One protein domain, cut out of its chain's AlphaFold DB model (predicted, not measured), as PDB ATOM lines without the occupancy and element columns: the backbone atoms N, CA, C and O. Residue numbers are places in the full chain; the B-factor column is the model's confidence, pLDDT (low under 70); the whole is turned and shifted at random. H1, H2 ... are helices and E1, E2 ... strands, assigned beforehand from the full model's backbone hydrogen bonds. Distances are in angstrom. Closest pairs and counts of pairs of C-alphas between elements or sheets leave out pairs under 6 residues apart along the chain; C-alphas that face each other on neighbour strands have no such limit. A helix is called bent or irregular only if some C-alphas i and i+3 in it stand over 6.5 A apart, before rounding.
ATOM      1  N   ASP A   8      22.160   8.979  -3.845       78.06
ATOM      2  CA  ASP A   8      22.079  10.332  -3.285       78.06
ATOM      3  C   ASP A   8      20.682  10.691  -2.758       78.06
ATOM      4  O   ASP A   8      20.580  11.397  -1.756       78.06
ATOM      5  N   TYR A   9      19.608  10.144  -3.350       85.50
ATOM      6  CA  TYR A   9      18.264  10.239  -2.767       85.50
ATOM      7  C   TYR A   9      18.227   9.565  -1.390       85.50
ATOM      8  O   TYR A   9      17.741  10.154  -0.427       85.50
ATOM      9  N   TRP A  10      18.788   8.357  -1.280       85.19
ATOM     10  CA  TRP A  10      18.840   7.620  -0.016       85.19
ATOM     11  C   TRP A  10      19.767   8.276   1.006       85.19
ATOM     12  O   TRP A  10      19.394   8.375   2.172       85.19
ATOM     13  N   ARG A  11      20.928   8.797   0.581       83.88
ATOM     14  CA  ARG A  11      21.807   9.616   1.432       83.88
ATOM     15  C   ARG A  11      21.038  10.799   2.010       83.88
ATOM     16  O   ARG A  11      21.002  10.940   3.222       83.88
ATOM     17  N   ASN A  12      20.370  11.591   1.169       83.94
ATOM     18  CA  ASN A  12      19.585  12.735   1.630       83.94
ATOM     19  C   ASN A  12      18.435  12.309   2.558       83.94
ATOM     20  O   ASN A  12      18.245  12.923   3.602       83.94
ATOM     21  N   TYR A  13      17.699  11.245   2.218       85.44
ATOM     22  CA  TYR A  13      16.621  10.704   3.053       85.44
ATOM     23  C   TYR A  13      17.123  10.356   4.463       85.44
ATOM     24  O   TYR A  13      16.595  10.875   5.447       85.44
ATOM     25  N   PHE A  14      18.197   9.569   4.576       84.75
ATOM     26  CA  PHE A  14      18.760   9.210   5.878       84.75
ATOM     27  C   PHE A  14      19.406  10.406   6.597       84.75
ATOM     28  O   PHE A  14      19.225  10.539   7.801       84.75
ATOM     29  N   SER A  15      20.047  11.340   5.883       79.12
ATOM     30  CA  SER A  15      20.578  12.585   6.466       79.12
ATOM     31  C   SER A  15      19.511  13.583   6.941       79.12
ATOM     32  O   SER A  15      19.866  14.532   7.633       79.12
ATOM     33  N   THR A  16      18.226  13.404   6.602       79.25
ATOM     34  CA  THR A  16      17.134  14.200   7.209       79.25
ATOM     35  C   THR A  16      16.651  13.659   8.557       79.25
ATOM     36  O   THR A  16      15.937  14.366   9.268       79.25
ATOM     37  N   ALA A  17      17.063  12.451   8.948       71.44
ATOM     38  CA  ALA A  17      16.936  11.988  10.323       71.44
ATOM     39  C   ALA A  17      18.166  12.435  11.131       71.44
ATOM     40  O   ALA A  17      19.299  12.268  10.689       71.44
ATOM     41  N   ASN A  18      17.962  12.934  12.355       73.50
ATOM     42  CA  ASN A  18      19.050  13.265  13.292       73.50
ATOM     43  C   ASN A  18      19.647  11.999  13.954       73.50
ATOM     44  O   ASN A  18      19.903  11.971  15.158       73.50
ATOM     45  N   CYS A  19      19.823  10.934  13.174       78.12
ATOM     46  CA  CYS A  19      20.297   9.628  13.611       78.12
ATOM     47  C   CYS A  19      21.406   9.160  12.667       78.12
ATOM     48  O   CYS A  19      21.333   9.379  11.460       78.12
ATOM     49  N   ASP A  20      22.426   8.499  13.210       85.88
ATOM     50  CA  ASP A  20      23.451   7.861  12.385       85.88
ATOM     51  C   ASP A  20      22.862   6.712  11.540       85.88
ATOM     52  O   ASP A  20      21.871   6.087  11.923       85.88
ATOM     53  N   ILE A  21      23.487   6.414  10.396       87.44
ATOM     54  CA  ILE A  21      23.021   5.389   9.455       87.44
ATOM     55  C   ILE A  21      22.952   3.987  10.076       87.44
ATOM     56  O   ILE A  21      22.015   3.249   9.770       87.44
ATOM     57  N   PHE A  22      23.872   3.624  10.975       88.06
ATOM     58  CA  PHE A  22      23.813   2.343  11.685       88.06
ATOM     59  C   PHE A  22      22.666   2.344  12.698       88.06
ATOM     60  O   PHE A  22      21.855   1.424  12.698       88.06
ATOM     61  N   GLY A  23      22.486   3.446  13.434       86.88
ATOM     62  CA  GLY A  23      21.326   3.627  14.312       86.88
ATOM     63  C   GLY A  23      19.985   3.540  13.568       86.88
ATOM     64  O   GLY A  23      19.039   2.946  14.083       86.88
ATOM     65  N   ILE A  24      19.889   4.070  12.344       89.81
ATOM     66  CA  ILE A  24      18.693   3.935  11.493       89.81
ATOM     67  C   ILE A  24      18.474   2.472  11.076       89.81
ATOM     68  O   ILE A  24      17.331   2.013  11.071       89.81
ATOM     69  N   ILE A  25      19.540   1.731  10.756       91.38
ATOM     70  CA  ILE A  25      19.468   0.297  10.436       91.38
ATOM     71  C   ILE A  25      18.971  -0.504  11.648       91.38
ATOM     72  O   ILE A  25      18.045  -1.301  11.493       91.38
ATOM     73  N   ASP A  26      19.496  -0.246  12.848       88.19
ATOM     74  CA  ASP A  26      19.076  -0.924  14.081       88.19
ATOM     75  C   ASP A  26      17.594  -0.670  14.394       88.19
ATOM     76  O   ASP A  26      16.828  -1.607  14.625       88.19
ATOM     77  N   HIS A  27      17.143   0.588  14.317       89.94
ATOM     78  CA  HIS A  27      15.730   0.926  14.521       89.94
ATOM     79  C   HIS A  27      14.832   0.308  13.437       89.94
ATOM     80  O   HIS A  27      13.744  -0.175  13.750       89.94
ATOM     81  N   ALA A  28      15.279   0.257  12.177       92.44
ATOM     82  CA  ALA A  28      14.540  -0.401  11.099       92.44
ATOM     83  C   ALA A  28      14.447  -1.926  11.293       92.44
ATOM     84  O   ALA A  28      13.409  -2.513  10.987       92.44
ATOM     85  N   ILE A  29      15.489  -2.564  11.838       92.38
ATOM     86  CA  ILE A  29      15.481  -3.984  12.224       92.38
ATOM     87  C   ILE A  29      14.487  -4.226  13.366       92.38
ATOM     88  O   ILE A  29      13.662  -5.131  13.259       92.38
ATOM     89  N   ILE A  30      14.511  -3.398  14.415       91.62
ATOM     90  CA  ILE A  30      13.593  -3.505  15.562       91.62
ATOM     91  C   ILE A  30      12.133  -3.339  15.112       91.62
ATOM     92  O   ILE A  30      11.280  -4.153  15.470       91.62
ATOM     93  N   VAL A  31      11.840  -2.337  14.276       93.06
ATOM     94  CA  VAL A  31      10.492  -2.109  13.727       93.06
ATOM     95  C   VAL A  31      10.056  -3.271  12.829       93.06
ATOM     96  O   VAL A  31       8.970  -3.810  13.019       93.06
ATOM     97  N   ALA A  32      10.902  -3.740  11.906       93.12
ATOM     98  CA  ALA A  32      10.552  -4.859  11.025       93.12
ATOM     99  C   ALA A  32      10.341  -6.183  11.788       93.12
ATOM    100  O   ALA A  32       9.431  -6.949  11.457       93.12
ATOM    101  N   ALA A  33      11.140  -6.445  12.825       91.25
ATOM    102  CA  ALA A  33      10.964  -7.599  13.704       91.25
ATOM    103  C   ALA A  33       9.671  -7.516  14.537       91.25
ATOM    104  O   ALA A  33       9.059  -8.550  14.795       91.25
ATOM    105  N   SER A  34       9.239  -6.308  14.914       88.81
ATOM    106  CA  SER A  34       8.009  -6.070  15.685       88.81
ATOM    107  C   SER A  34       6.749  -6.158  14.818       88.81
ATOM    108  O   SER A  34       5.819  -6.894  15.147       88.81
ATOM    109  N   ASP A  35       6.730  -5.451  13.685       94.44
ATOM    110  CA  ASP A  35       5.522  -5.239  12.880       94.44
ATOM    111  C   ASP A  35       5.280  -6.360  11.855       94.44
ATOM    112  O   ASP A  35       4.134  -6.671  11.523       94.44
ATOM    113  N   CYS A  36       6.341  -7.001  11.348       90.19
ATOM    114  CA  CYS A  36       6.237  -8.064  10.339       90.19
ATOM    115  C   CYS A  36       7.111  -9.309  10.632       90.19
ATOM    116  O   CYS A  36       7.765  -9.824   9.720       90.19
ATOM    117  N   PRO A  37       7.099  -9.882  11.858       85.19
ATOM    118  CA  PRO A  37       8.062 -10.895  12.320       85.19
ATOM    119  C   PRO A  37       8.243 -12.103  11.388       85.19
ATOM    120  O   PRO A  37       9.363 -12.569  11.188       85.19
ATOM    121  N   LYS A  38       7.160 -12.615  10.784       84.12
ATOM    122  CA  LYS A  38       7.224 -13.759   9.852       84.12
ATOM    123  C   LYS A  38       7.931 -13.406   8.542       84.12
ATOM    124  O   LYS A  38       8.704 -14.206   8.025       84.12
ATOM    125  N   GLU A  39       7.678 -12.213   8.017       90.19
ATOM    126  CA  GLU A  39       8.312 -11.728   6.793       90.19
ATOM    127  C   GLU A  39       9.757 -11.284   7.051       90.19
ATOM    128  O   GLU A  39      10.633 -11.555   6.231       90.19
ATOM    129  N   PHE A  40      10.037 -10.701   8.221       93.12
ATOM    130  CA  PHE A  40      11.399 -10.418   8.659       93.12
ATOM    131  C   PHE A  40      12.230 -11.702   8.782       93.12
ATOM    132  O   PHE A  40      13.302 -11.766   8.185       93.12
ATOM    133  N   ARG A  41      11.717 -12.766   9.431       88.62
ATOM    134  CA  ARG A  41      12.384 -14.089   9.472       88.62
ATOM    135  C   ARG A  41      12.696 -14.618   8.062       88.62
ATOM    136  O   ARG A  41      13.836 -14.981   7.805       88.62
ATOM    137  N   LEU A  42      11.733 -14.582   7.132       91.25
ATOM    138  CA  LEU A  42      11.926 -15.028   5.736       91.25
ATOM    139  C   LEU A  42      12.911 -14.166   4.922       91.25
ATOM    140  O   LEU A  42      13.478 -14.641   3.939       91.25
ATOM    141  N   ARG A  43      13.098 -12.891   5.281       89.50
ATOM    142  CA  ARG A  43      14.007 -11.962   4.581       89.50
ATOM    143  C   ARG A  43      15.384 -11.845   5.246       89.50
ATOM    144  O   ARG A  43      16.313 -11.399   4.572       89.50
ATOM    145  N   ARG A  44      15.525 -12.255   6.515       91.81
ATOM    146  CA  ARG A  44      16.743 -12.162   7.345       91.81
ATOM    147  C   ARG A  44      17.981 -12.659   6.610       91.81
ATOM    148  O   ARG A  44      18.970 -11.940   6.526       91.81
ATOM    149  N   ASP A  45      17.907 -13.853   6.036       84.38
ATOM    150  CA  ASP A  45      19.081 -14.525   5.472       84.38
ATOM    151  C   ASP A  45      19.592 -13.791   4.220       84.38
ATOM    152  O   ASP A  45      20.793 -13.605   4.052       84.38
ATOM    153  N   ARG A  46      18.676 -13.228   3.419       86.94
ATOM    154  CA  ARG A  46      18.990 -12.352   2.275       86.94
ATOM    155  C   ARG A  46      19.482 -10.956   2.692       86.94
ATOM    156  O   ARG A  46      20.139 -10.264   1.917       86.94
ATOM    157  N   ILE A  47      19.146 -10.499   3.899       90.38
ATOM    158  CA  ILE A  47      19.702  -9.263   4.474       90.38
ATOM    159  C   ILE A  47      21.142  -9.529   4.934       90.38
ATOM    160  O   ILE A  47      22.037  -8.772   4.561       90.38
ATOM    161  N   ALA A  48      21.385 -10.634   5.644       88.12
ATOM    162  CA  ALA A  48      22.723 -11.067   6.047       88.12
ATOM    163  C   ALA A  48      23.641 -11.314   4.834       88.12
ATOM    164  O   ALA A  48      24.739 -10.763   4.777       88.12
ATOM    165  N   GLU A  49      23.163 -12.043   3.818       83.69
ATOM    166  CA  GLU A  49      23.843 -12.247   2.530       83.69
ATOM    167  C   GLU A  49      24.347 -10.923   1.939       83.69
ATOM    168  O   GLU A  49      25.509 -10.820   1.553       83.69
ATOM    169  N   ARG A  50      23.500  -9.886   1.908       83.50
ATOM    170  CA  ARG A  50      23.857  -8.557   1.386       83.50
ATOM    171  C   ARG A  50      24.897  -7.834   2.232       83.50
ATOM    172  O   ARG A  50      25.741  -7.150   1.657       83.50
ATOM    173  N   LEU A  51      24.863  -7.978   3.557       84.69
ATOM    174  CA  LEU A  51      25.879  -7.403   4.444       84.69
ATOM    175  C   LEU A  51      27.253  -8.036   4.172       84.69
ATOM    176  O   LEU A  51      28.219  -7.313   3.941       84.69
ATOM    177  N   PHE A  52      27.331  -9.367   4.089       78.44
ATOM    178  CA  PHE A  52      28.589 -10.081   3.825       78.44
ATOM    179  C   PHE A  52      29.053 -10.010   2.357       78.44
ATOM    180  O   PHE A  52      30.255 -10.035   2.090       78.44
ATOM    181  N   SER A  53      28.138  -9.863   1.395       75.06
ATOM    182  CA  SER A  53      28.470  -9.719  -0.033       75.06
ATOM    183  C   SER A  53      28.850  -8.294  -0.443       75.06
ATOM    184  O   SER A  53      29.305  -8.092  -1.569       75.06
ATOM    185  N   SER A  54      28.701  -7.301   0.441       66.25
ATOM    186  CA  SER A  54      29.027  -5.894   0.159       66.25
ATOM    187  C   SER A  54      30.544  -5.643   0.119       66.25
ATOM    188  O   SER A  54      31.128  -5.034   1.015       66.25
ATOM    189  N   ARG A  55      31.206  -6.121  -0.940       60.69
ATOM    190  CA  ARG A  55      32.656  -5.984  -1.127       60.69
ATOM    191  C   ARG A  55      33.052  -4.536  -1.437       60.69
ATOM    192  O   ARG A  55      32.835  -4.033  -2.538       60.69
ATOM    193  N   LEU A  56      33.718  -3.894  -0.477       54.50
ATOM    194  CA  LEU A  56      34.492  -2.672  -0.703       54.50
ATOM    195  C   LEU A  56      35.788  -3.026  -1.448       54.50
ATOM    196  O   LEU A  56      36.753  -3.496  -0.844       54.50
ATOM    197  N   THR A  57      35.845  -2.763  -2.751       51.84
ATOM    198  CA  THR A  57      37.089  -2.874  -3.524       51.84
ATOM    199  C   THR A  57      37.983  -1.669  -3.237       51.84
ATOM    200  O   THR A  57      37.809  -0.596  -3.813       51.84
ATOM    201  N   ARG A  58      38.946  -1.831  -2.320       47.88
ATOM    202  CA  ARG A  58      39.952  -0.803  -2.008       47.88
ATOM    203  C   ARG A  58      41.089  -0.851  -3.029       47.88
ATOM    204  O   ARG A  58      41.884  -1.787  -3.023       47.88
ATOM    205  N   CYS A  59      41.211   0.181  -3.862       48.56
ATOM    206  CA  CYS A  59      42.398   0.369  -4.694       48.56
ATOM    207  C   CYS A  59      43.616   0.680  -3.806       48.56
ATOM    208  O   CYS A  59      43.592   1.632  -3.028       48.56
ATOM    209  N   THR A  60      44.705  -0.077  -3.934       57.00
ATOM    210  CA  THR A  60      45.937   0.134  -3.147       57.00
ATOM    211  C   THR A  60      46.726   1.388  -3.545       57.00
ATOM    212  O   THR A  60      47.635   1.780  -2.821       57.00
ATOM    213  N   GLY A  61      46.376   2.041  -4.660       55.50
ATOM    214  CA  GLY A  61      46.990   3.296  -5.114       55.50
ATOM    215  C   GLY A  61      46.159   4.563  -4.871       55.50
ATOM    216  O   GLY A  61      46.661   5.658  -5.111       55.50
ATOM    217  N   CYS A  62      44.897   4.451  -4.438       58.72
ATOM    218  CA  CYS A  62      43.981   5.586  -4.272       58.72
ATOM    219  C   CYS A  62      42.942   5.300  -3.180       58.72
ATOM    220  O   CYS A  62      42.189   4.337  -3.288       58.72
ATOM    221  N   ASN A  63      42.797   6.197  -2.199       52.88
ATOM    222  CA  ASN A  63      41.827   6.080  -1.091       52.88
ATOM    223  C   ASN A  63      40.343   6.245  -1.506       52.88
ATOM    224  O   ASN A  63      39.492   6.546  -0.668       52.88
ATOM    225  N   ARG A  64      40.006   6.062  -2.789       42.19
ATOM    226  CA  ARG A  64      38.621   6.059  -3.263       42.19
ATOM    227  C   ARG A  64      38.025   4.674  -3.021       42.19
ATOM    228  O   ARG A  64      38.499   3.680  -3.564       42.19
ATOM    229  N   VAL A  65      36.994   4.629  -2.185       47.91
ATOM    230  CA  VAL A  65      36.233   3.418  -1.870       47.91
ATOM    231  C   VAL A  65      34.981   3.406  -2.736       47.91
ATOM    232  O   VAL A  65      34.169   4.326  -2.657       47.91
ATOM    233  N   GLU A  66      34.827   2.367  -3.549       44.00
ATOM    234  CA  GLU A  66      33.672   2.167  -4.427       44.00
ATOM    235  C   GLU A  66      33.029   0.809  -4.100       44.00
ATOM    236  O   GLU A  66      33.719  -0.148  -3.735       44.00
ATOM    237  N   LEU A  67      31.696   0.749  -4.146       43.78
ATOM    238  CA  LEU A  67      30.932  -0.463  -3.847       43.78
ATOM    239  C   LEU A  67      30.804  -1.301  -5.118       43.78
ATOM    240  O   LEU A  67      30.088  -0.911  -6.040       43.78
ATOM    241  N   ALA A  68      31.454  -2.464  -5.143       46.72
ATOM    242  CA  ALA A  68      31.318  -3.423  -6.229       46.72
ATOM    243  C   ALA A  68      29.956  -4.138  -6.140       46.72
ATOM    244  O   ALA A  68      29.843  -5.241  -5.605       46.72
TER     245      ALA A  68
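This is residues 8 to 68 of the 361 residues of the protein "TFIIS N-terminal domain-containing protein" of Hevea brasiliensis (UniProt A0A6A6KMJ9). Two helices, H2 and H3, make an open V that meets at Cys 36, with H1 turned about perpendicular at the far end of H2 and a small hairpin of two short strands, E1 and E2, beyond the far end of H3. The arrangement is loose, with few contacts between its parts, and the hairpin extends its length. The printed part has 61 residues, with three named helices and two named strands that follow along the chain as H1, H2, H3, E1, E2; the class is mostly helix, and the sheet of two strands, in the order E1 - E2, is antiparallel. The radius of gyration of the C-alphas is 15.0 A, and the elongated outline spans 46 by 28 by 17 A.

H1, residues 8 to 15, begins at C-alpha 8 (22.079, 10.332, -3.285). H2, residues 21 to 35, is 20.8 A long and ends at C-alpha 35 (5.522, -5.239, 12.880). H3, residues 37 to 53, is 23.9 A long; it is irregular, with C-alphas 42 and 45 7.2 A apart, and has a kink of 40 degrees near residue 44. E1 is residues 56 to 58, and E2, residues 65 to 67, ends at C-alpha 67 (30.932, -0.463, -3.847).

H1 and H2 are close but not clearly touching, about perpendicular at 82 degrees; their closest C-alphas, Phe 14 and Ile 21, are 6.7 A apart. H2 and H3 only just touch, only at the corner, with 3 pairs of C-alphas within 8 A, the closest Ala 33 and Phe 40 at 5.8 A; they run opposite ways at a shallow tilt of 27 degrees. H1 and H3 are apart. In the hairpin E1 and E2, C-alphas 56 and 67 face each other at 5.2 A, but no backbone N and O are within hydrogen-bond range across the pair. Every O i to N i+4 pair is within range in H1 and H2, and 11 of 13 in H3.

The two C-alphas farthest apart, Asp 35 and Gly 61, are 46.0 A apart. The printed part has no cut and no long link. Residues 54 to 68 have pLDDT under 70.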